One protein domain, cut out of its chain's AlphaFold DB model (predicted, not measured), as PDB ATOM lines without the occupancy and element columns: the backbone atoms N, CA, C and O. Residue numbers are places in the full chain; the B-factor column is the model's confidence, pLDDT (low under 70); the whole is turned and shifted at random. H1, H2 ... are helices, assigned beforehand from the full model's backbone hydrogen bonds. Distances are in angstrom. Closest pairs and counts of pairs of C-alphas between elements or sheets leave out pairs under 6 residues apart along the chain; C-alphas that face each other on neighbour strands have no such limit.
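AT A GLANCE: This is residues 40 to 97 of the 97 residues of an uncharacterized protein of Enterovibrio norvegicus DSM 15893 (UniProt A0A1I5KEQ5). The model is a three-sided arch of helices: H2 makes the top bar, H1 folds back from its first end as one leg, and the hairpin of H3 and H4 makes the other, thicker leg at and near its last end. The printed part has 58 residues with four named helices, in the order H1, H2, H3, H4, and no named strand; the class is all helix. It is compact, with a radius of gyration of the C-alphas of 11.0 A, and spans 26 by 25 by 16 A.

IN THESE COORDINATES: H2, the longest helix, holds residues 55 to 68 and measures 19.9 A, from C-alpha 55 at (43.453, 23.466, 0.862) to C-alpha 68 at (29.250, 11.796, -6.766). H1 holds residues 41 to 50, 14.2 A, and begins at C-alpha 41, (49.164, 17.550, -10.627). H3 holds residues 70 to 79, 14.3 A. H4 holds residues 84 to 95, 16.6 A, and ends at C-alpha 95, (36.024, 8.393, 1.228).

HOW THE PARTS SIT: H2 and H4 touch and stand about perpendicular, at 87 degrees; their closest C-alphas, of Lys 63 and Ser 94, are 4.6 A apart, and H4 touches H2 with residues 91 to 95 alone. H2 and H3 are close but not clearly touching, with the C-alphas of Glu 66 and His 73 closest at 5.8 A, and run opposite ways at a steep tilt of 55 degrees. H3 and H4 touch and form a helical hairpin, opposite ways at 35.1 degrees, only just a steep tilt; their closest C-alphas, of Leu 77 and Ile 87, are 6.5 A apart. H1 and H2 are close but not clearly touching, with the C-alphas of Met 48 and Met 58 closest at 7.7 A, and run opposite ways at a steep tilt of 66 degrees. H1 is apart from H4, and only just apart from H3, with closest C-alphas at 8.2 A. In H1, H2, H3 and H4 every O i to N i+4 pair is within hydrogen-bond range.

THE WHOLE: The C-alphas farthest apart, of Gly 52 and Lys 85, are 28.2 A apart. The printed part has no cut, and the three links between helices are tight. The mean pLDDT of the printed part is 92.0; residue 97, the chain's last, is the one printed residue under 70.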
ATOM      1  N   THR A  40      49.893  18.664 -15.377       83.94
ATOM      2  CA  THR A  40      50.391  17.863 -14.250       83.94
ATOM      3  C   THR A  40      49.577  18.143 -12.988       83.94
ATOM      4  O   THR A  40      48.865  19.150 -12.909       83.94
ATOM      5  N   LYS A  41      49.720  17.296 -11.963       86.62
ATOM      6  CA  LYS A  41      49.164  17.550 -10.627       86.62
ATOM      7  C   LYS A  41      49.553  18.933 -10.096       86.62
ATOM      8  O   LYS A  41      48.694  19.662  -9.617       86.62
ATOM      9  N   GLU A  42      50.828  19.300 -10.180       85.94
ATOM     10  CA  GLU A  42      51.339  20.577  -9.667       85.94
ATOM     11  C   GLU A  42      50.667  21.743 -10.389       85.94
ATOM     12  O   GLU A  42      50.141  22.654  -9.756       85.94
ATOM     13  N   ARG A  43      50.576  21.656 -11.722       85.38
ATOM     14  CA  ARG A  43      49.908  22.674 -12.529       85.38
ATOM     15  C   ARG A  43      48.415  22.764 -12.224       85.38
ATOM     16  O   ARG A  43      47.855  23.856 -12.245       85.38
ATOM     17  N   TRP A  44      47.769  21.633 -11.953       90.62
ATOM     18  CA  TRP A  44      46.370  21.593 -11.540       90.62
ATOM     19  C   TRP A  44      46.154  22.284 -10.188       90.62
ATOM     20  O   TRP A  44      45.239  23.097 -10.058       90.62
ATOM     21  N   VAL A  45      47.027  22.032  -9.207       91.56
ATOM     22  CA  VAL A  45      46.998  22.717  -7.905       91.56
ATOM     23  C   VAL A  45      47.195  24.223  -8.075       91.56
ATOM     24  O   VAL A  45      46.409  24.992  -7.523       91.56
ATOM     25  N   ASP A  46      48.154  24.655  -8.899       91.25
ATOM     26  CA  ASP A  46      48.369  26.079  -9.190       91.25
ATOM     27  C   ASP A  46      47.115  26.745  -9.777       91.25
ATOM     28  O   ASP A  46      46.771  27.868  -9.406       91.25
ATOM     29  N   ILE A  47      46.409  26.054 -10.681       90.38
ATOM     30  CA  ILE A  47      45.155  26.541 -11.272       90.38
ATOM     31  C   ILE A  47      44.070  26.686 -10.198       90.38
ATOM     32  O   ILE A  47      43.393  27.712 -10.163       90.38
ATOM     33  N   MET A  48      43.910  25.699  -9.311       93.38
ATOM     34  CA  MET A  48      42.917  25.756  -8.229       93.38
ATOM     35  C   MET A  48      43.210  26.896  -7.245       93.38
ATOM     36  O   MET A  48      42.302  27.648  -6.886       93.38
ATOM     37  N   VAL A  49      44.476  27.085  -6.867       95.00
ATOM     38  CA  VAL A  49      44.901  28.204  -6.012       95.00
ATOM     39  C   VAL A  49      44.653  29.544  -6.705       95.00
ATOM     40  O   VAL A  49      44.098  30.457  -6.094       95.00
ATOM     41  N   ALA A  50      44.989  29.667  -7.993       94.44
ATOM     42  CA  ALA A  50      44.717  30.872  -8.777       94.44
ATOM     43  C   ALA A  50      43.210  31.155  -8.934       94.44
ATOM     44  O   ALA A  50      42.812  32.313  -9.045       94.44
ATOM     45  N   ALA A  51      42.372  30.114  -8.900       94.69
ATOM     46  CA  ALA A  51      40.915  30.222  -8.866       94.69
ATOM     47  C   ALA A  51      40.356  30.582  -7.470       94.69
ATOM     48  O   ALA A  51      39.146  30.744  -7.322       94.69
ATOM     49  N   GLY A  52      41.215  30.732  -6.457       95.50
ATOM     50  CA  GLY A  52      40.841  31.130  -5.100       95.50
ATOM     51  C   GLY A  52      40.502  29.972  -4.163       95.50
ATOM     52  O   GLY A  52      40.017  30.221  -3.061       95.50
ATOM     53  N   MET A  53      40.752  28.721  -4.565       96.00
ATOM     54  CA  MET A  53      40.540  27.563  -3.695       96.00
ATOM     55  C   MET A  53      41.675  27.436  -2.678       96.00
ATOM     56  O   MET A  53      42.855  27.441  -3.034       96.00
ATOM     57  N   ARG A  54      41.317  27.273  -1.403       95.31
ATOM     58  CA  ARG A  54      42.253  26.907  -0.334       95.31
ATOM     59  C   ARG A  54      42.326  25.387  -0.198       95.31
ATOM     60  O   ARG A  54      41.546  24.653  -0.799       95.31
ATOM     61  N   GLU A  55      43.263  24.904   0.613       93.50
ATOM     62  CA  GLU A  55      43.453  23.466   0.862       93.50
ATOM     63  C   GLU A  55      42.160  22.774   1.310       93.50
ATOM     64  O   GLU A  55      41.796  21.734   0.767       93.50
ATOM     65  N   GLU A  56      41.404  23.393   2.218       94.62
ATOM     66  CA  GLU A  56      40.115  22.864   2.672       94.62
ATOM     67  C   GLU A  56      39.071  22.755   1.548       94.62
ATOM     68  O   GLU A  56      38.321  21.777   1.495       94.62
ATOM     69  N   ASP A  57      39.067  23.705   0.609       96.12
ATOM     70  CA  ASP A  57      38.170  23.701  -0.547       96.12
ATOM     71  C   ASP A  57      38.547  22.571  -1.514       96.12
ATOM     72  O   ASP A  57      37.673  21.855  -2.002       96.12
ATOM     73  N   MET A  58      39.849  22.360  -1.744       95.38
ATOM     74  CA  MET A  58      40.369  21.255  -2.559       95.38
ATOM     75  C   MET A  58      40.061  19.892  -1.927       95.38
ATOM     76  O   MET A  58      39.619  18.971  -2.614       95.38
ATOM     77  N   MET A  59      40.225  19.761  -0.609       94.88
ATOM     78  CA  MET A  59      39.855  18.542   0.113       94.88
ATOM     79  C   MET A  59      38.355  18.266   0.017       94.88
ATOM     80  O   MET A  59      37.953  17.131  -0.245       94.88
ATOM     81  N   ASN A  60      37.512  19.285   0.206       96.06
ATOM     82  CA  ASN A  60      36.069  19.133   0.049       96.06
ATOM     83  C   ASN A  60      35.694  18.773  -1.396       96.06
ATOM     84  O   ASN A  60      34.846  17.907  -1.602       96.06
ATOM     85  N   TRP A  61      36.353  19.374  -2.389       95.81
ATOM     86  CA  TRP A  61      36.158  19.044  -3.798       95.81
ATOM     87  C   TRP A  61      36.421  17.561  -4.079       95.81
ATOM     88  O   TRP A  61      35.542  16.893  -4.617       95.81
ATOM     89  N   HIS A  62      37.555  17.014  -3.629       96.69
ATOM     90  CA  HIS A  62      37.869  15.589  -3.781       96.69
ATOM     91  C   HIS A  62      36.831  14.675  -3.111       96.69
ATOM     92  O   HIS A  62      36.417  13.679  -3.705       96.69
ATOM     93  N   LYS A  63      36.346  15.035  -1.913       96.62
ATOM     94  CA  LYS A  63      35.274  14.290  -1.225       96.62
ATOM     95  C   LYS A  63      33.979  14.276  -2.035       96.62
ATOM     96  O   LYS A  63      33.379  13.218  -2.220       96.62
ATOM     97  N   GLN A  64      33.541  15.435  -2.533       97.31
ATOM     98  CA  GLN A  64      32.329  15.508  -3.355       97.31
ATOM     99  C   GLN A  64      32.511  14.754  -4.675       97.31
ATOM    100  O   GLN A  64      31.614  14.022  -5.083       97.31
ATOM    101  N   PHE A  65      33.674  14.876  -5.314       96.75
ATOM    102  CA  PHE A  65      33.958  14.219  -6.584       96.75
ATOM    103  C   PHE A  65      33.947  12.689  -6.440       96.75
ATOM    104  O   PHE A  65      33.219  12.013  -7.170       96.75
ATOM    105  N   GLU A  66      34.651  12.151  -5.437       97.50
ATOM    106  CA  GLU A  66      34.661  10.713  -5.133       97.50
ATOM    107  C   GLU A  66      33.264  10.197  -4.765       97.50
ATOM    108  O   GLU A  66      32.884   9.102  -5.172       97.50
ATOM    109  N   LYS A  67      32.469  10.979  -4.024       96.56
ATOM    110  CA  LYS A  67      31.107  10.594  -3.637       96.56
ATOM    111  C   LYS A  67      30.135  10.590  -4.816       96.56
ATOM    112  O   LYS A  67      29.263   9.727  -4.884       96.56
ATOM    113  N   MET A  68      30.227  11.583  -5.697       96.19
ATOM    114  CA  MET A  68      29.250  11.796  -6.766       96.19
ATOM    115  C   MET A  68      29.542  10.943  -8.000       96.19
ATOM    116  O   MET A  68      28.613  10.395  -8.587       96.19
ATOM    117  N   VAL A  69      30.811  10.842  -8.402       96.06
ATOM    118  CA  VAL A  69      31.231  10.156  -9.635       96.06
ATOM    119  C   VAL A  69      32.620   9.499  -9.448       96.06
ATOM    120  O   VAL A  69      33.602   9.920 -10.059       96.06
ATOM    121  N   PRO A  70      32.728   8.442  -8.616       95.06
ATOM    122  CA  PRO A  70      34.010   7.840  -8.218       95.06
ATOM    123  C   PRO A  70      34.862   7.325  -9.385       95.06
ATOM    124  O   PRO A  70      36.088   7.398  -9.327       95.06
ATOM    125  N   ASP A  71      34.233   6.813 -10.444       92.50
ATOM    126  CA  ASP A  71      34.949   6.315 -11.625       92.50
ATOM    127  C   ASP A  71      35.565   7.474 -12.426       92.50
ATOM    128  O   ASP A  71      36.732   7.421 -12.797       92.50
ATOM    129  N   ALA A  72      34.835   8.586 -12.584       92.25
ATOM    130  CA  ALA A  72      35.357   9.787 -13.239       92.25
ATOM    131  C   ALA A  72      36.467  10.463 -12.415       92.25
ATOM    132  O   ALA A  72      37.375  11.073 -12.976       92.25
ATOM    133  N   HIS A  73      36.421  10.346 -11.084       95.75
ATOM    134  CA  HIS A  73      37.496  10.831 -10.222       95.75
ATOM    135  C   HIS A  73      38.792  10.023 -10.418       95.75
ATOM    136  O   HIS A  73      39.868  10.615 -10.461       95.75
ATOM    137  N   GLN A  74      38.704   8.699 -10.602       93.00
ATOM    138  CA  GLN A  74      39.856   7.860 -10.964       93.00
ATOM    139  C   GLN A  74      40.476   8.312 -12.291       93.00
ATOM    140  O   GLN A  74      41.659   8.645 -12.322       93.00
ATOM    141  N   GLU A  75      39.667   8.372 -13.353       88.25
ATOM    142  CA  GLU A  75      40.115   8.768 -14.698       88.25
ATOM    143  C   GLU A  75      40.755  10.164 -14.684       88.25
ATOM    144  O   GLU A  75      41.795  10.407 -15.299       88.25
ATOM    145  N   PHE A  76      40.171  11.091 -13.921       91.44
ATOM    146  CA  PHE A  76      40.721  12.427 -13.742       91.44
ATOM    147  C   PHE A  76      42.118  12.400 -13.103       91.44
ATOM    148  O   PHE A  76      43.035  13.037 -13.620       91.44
ATOM    149  N   LEU A  77      42.314  11.652 -12.014       92.88
ATOM    150  CA  LEU A  77      43.616  11.569 -11.342       92.88
ATOM    151  C   LEU A  77      44.683  10.904 -12.228       92.88
ATOM    152  O   LEU A  77      45.827  11.359 -12.259       92.88
ATOM    153  N   GLU A  78      44.303   9.890 -13.005       87.44
ATOM    154  CA  GLU A  78      45.171   9.265 -14.012       87.44
ATOM    155  C   GLU A  78      45.535  10.251 -15.131       87.44
ATOM    156  O   GLU A  78      46.666  10.263 -15.622       87.44
ATOM    157  N   SER A  79      44.607  11.135 -15.516       84.25
ATOM    158  CA  SER A  79      44.865  12.169 -16.525       84.25
ATOM    159  C   SER A  79      45.932  13.182 -16.092       84.25
ATOM    160  O   SER A  79      46.663  13.696 -16.942       84.25
ATOM    161  N   LEU A  80      46.077  13.398 -14.778       87.50
ATOM    162  CA  LEU A  80      47.101  14.254 -14.172       87.50
ATOM    163  C   LEU A  80      48.472  13.570 -14.033       87.50
ATOM    164  O   LEU A  80      49.395  14.163 -13.466       87.50
ATOM    165  N   ASN A  81      48.621  12.342 -14.552       81.19
ATOM    166  CA  ASN A  81      49.847  11.539 -14.495       81.19
ATOM    167  C   ASN A  81      50.307  11.235 -13.055       81.19
ATOM    168  O   ASN A  81      51.506  11.122 -12.785       81.19
ATOM    169  N   ILE A  82      49.343  11.132 -12.134       86.19
ATOM    170  CA  ILE A  82      49.562  10.726 -10.745       86.19
ATOM    171  C   ILE A  82      49.767   9.210 -10.725       86.19
ATOM    172  O   ILE A  82      49.069   8.470 -11.417       86.19
ATOM    173  N   ASP A  83      50.742   8.731  -9.955       86.81
ATOM    174  CA  ASP A  83      50.990   7.295  -9.871       86.81
ATOM    175  C   ASP A  83      49.902   6.566  -9.070       86.81
ATOM    176  O   ASP A  83      49.281   7.120  -8.163       86.81
ATOM    177  N   GLU A  84      49.708   5.282  -9.371       87.00
ATOM    178  CA  GLU A  84      48.656   4.453  -8.776       87.00
ATOM    179  C   GLU A  84      48.664   4.468  -7.236       87.00
ATOM    180  O   GLU A  84      47.602   4.510  -6.613       87.00
ATOM    181  N   LYS A  85      49.841   4.485  -6.590       91.88
ATOM    182  CA  LYS A  85      49.919   4.483  -5.119       91.88
ATOM    183  C   LYS A  85      49.406   5.793  -4.546       91.88
ATOM    184  O   LYS A  85      48.767   5.792  -3.494       91.88
ATOM    185  N   GLU A  86      49.710   6.905  -5.203       93.69
ATOM    186  CA  GLU A  86      49.189   8.206  -4.813       93.69
ATOM    187  C   GLU A  86      47.688   8.324  -5.100       93.69
ATOM    188  O   GLU A  86      46.952   8.773  -4.221       93.69
ATOM    189  N   ILE A  87      47.202   7.825  -6.240       94.75
ATOM    190  CA  ILE A  87      45.761   7.775  -6.540       94.75
ATOM    191  C   ILE A  87      45.004   7.000  -5.458       94.75
ATOM    192  O   ILE A  87      44.007   7.493  -4.928       94.75
ATOM    193  N   ILE A  88      45.499   5.821  -5.066       95.56
ATOM    194  CA  ILE A  88      44.897   5.018  -3.993       95.56
ATOM    195  C   ILE A  88      44.824   5.824  -2.695       95.56
ATOM    196  O   ILE A  88      43.777   5.832  -2.044       95.56
ATOM    197  N   LYS A  89      45.899   6.531  -2.321       96.50
ATOM    198  CA  LYS A  89      45.898   7.385  -1.124       96.50
ATOM    199  C   LYS A  89      44.840   8.479  -1.232       96.50
ATOM    200  O   LYS A  89      44.047   8.611  -0.304       96.50
ATOM    201  N   ILE A  90      44.806   9.201  -2.357       95.75
ATOM    202  CA  ILE A  90      43.852  10.289  -2.619       95.75
ATOM    203  C   ILE A  90      42.418   9.807  -2.459       95.75
ATOM    204  O   ILE A  90      41.644  10.363  -1.680       95.75
ATOM    205  N   ARG A  91      42.073   8.723  -3.146       96.62
ATOM    206  CA  ARG A  91      40.716   8.180  -3.128       96.62
ATOM    207  C   ARG A  91      40.335   7.573  -1.784       96.62
ATOM    208  O   ARG A  91      39.171   7.642  -1.409       96.62
ATOM    209  N   THR A  92      41.291   7.005  -1.048       97.00
ATOM    210  CA  THR A  92      41.038   6.463   0.296       97.00
ATOM    211  C   THR A  92      40.629   7.575   1.252       97.00
ATOM    212  O   THR A  92      39.526   7.521   1.789       97.00
ATOM    213  N   TRP A  93      41.435   8.634   1.397       96.25
ATOM    214  CA  TRP A  93      41.068   9.722   2.313       96.25
ATOM    215  C   TRP A  93      39.849  10.516   1.823       96.25
ATOM    216  O   TRP A  93      39.102  11.054   2.636       96.25
ATOM    217  N   SER A  94      39.594  10.551   0.508       96.00
ATOM    218  CA  SER A  94      38.389  11.184  -0.056       96.00
ATOM    219  C   SER A  94      37.093  10.478   0.367       96.00
ATOM    220  O   SER A  94      36.039  11.108   0.374       96.00
ATOM    221  N   LYS A  95      37.162   9.188   0.731       94.44
ATOM    222  CA  LYS A  95      36.024   8.393   1.228       94.44
ATOM    223  C   LYS A  95      35.833   8.474   2.739       94.44
ATOM    224  O   LYS A  95      34.739   8.188   3.213       94.44
ATOM    225  N   GLU A  96      36.871   8.820   3.498       80.69
ATOM    226  CA  GLU A  96      36.865   8.815   4.970       80.69
ATOM    227  C   GLU A  96      36.163  10.051   5.572       80.69
ATOM    228  O   GLU A  96      36.661  10.686   6.501       80.69
ATOM    229  N   SER A  97      35.003  10.463   5.050       55.91
ATOM    230  CA  SER A  97      34.249  11.623   5.563       55.91
ATOM    231  C   SER A  97      32.743  11.500   5.394       55.91
ATOM    232  O   SER A  97      32.283  11.382   4.238       55.91
TER     233      SER A  97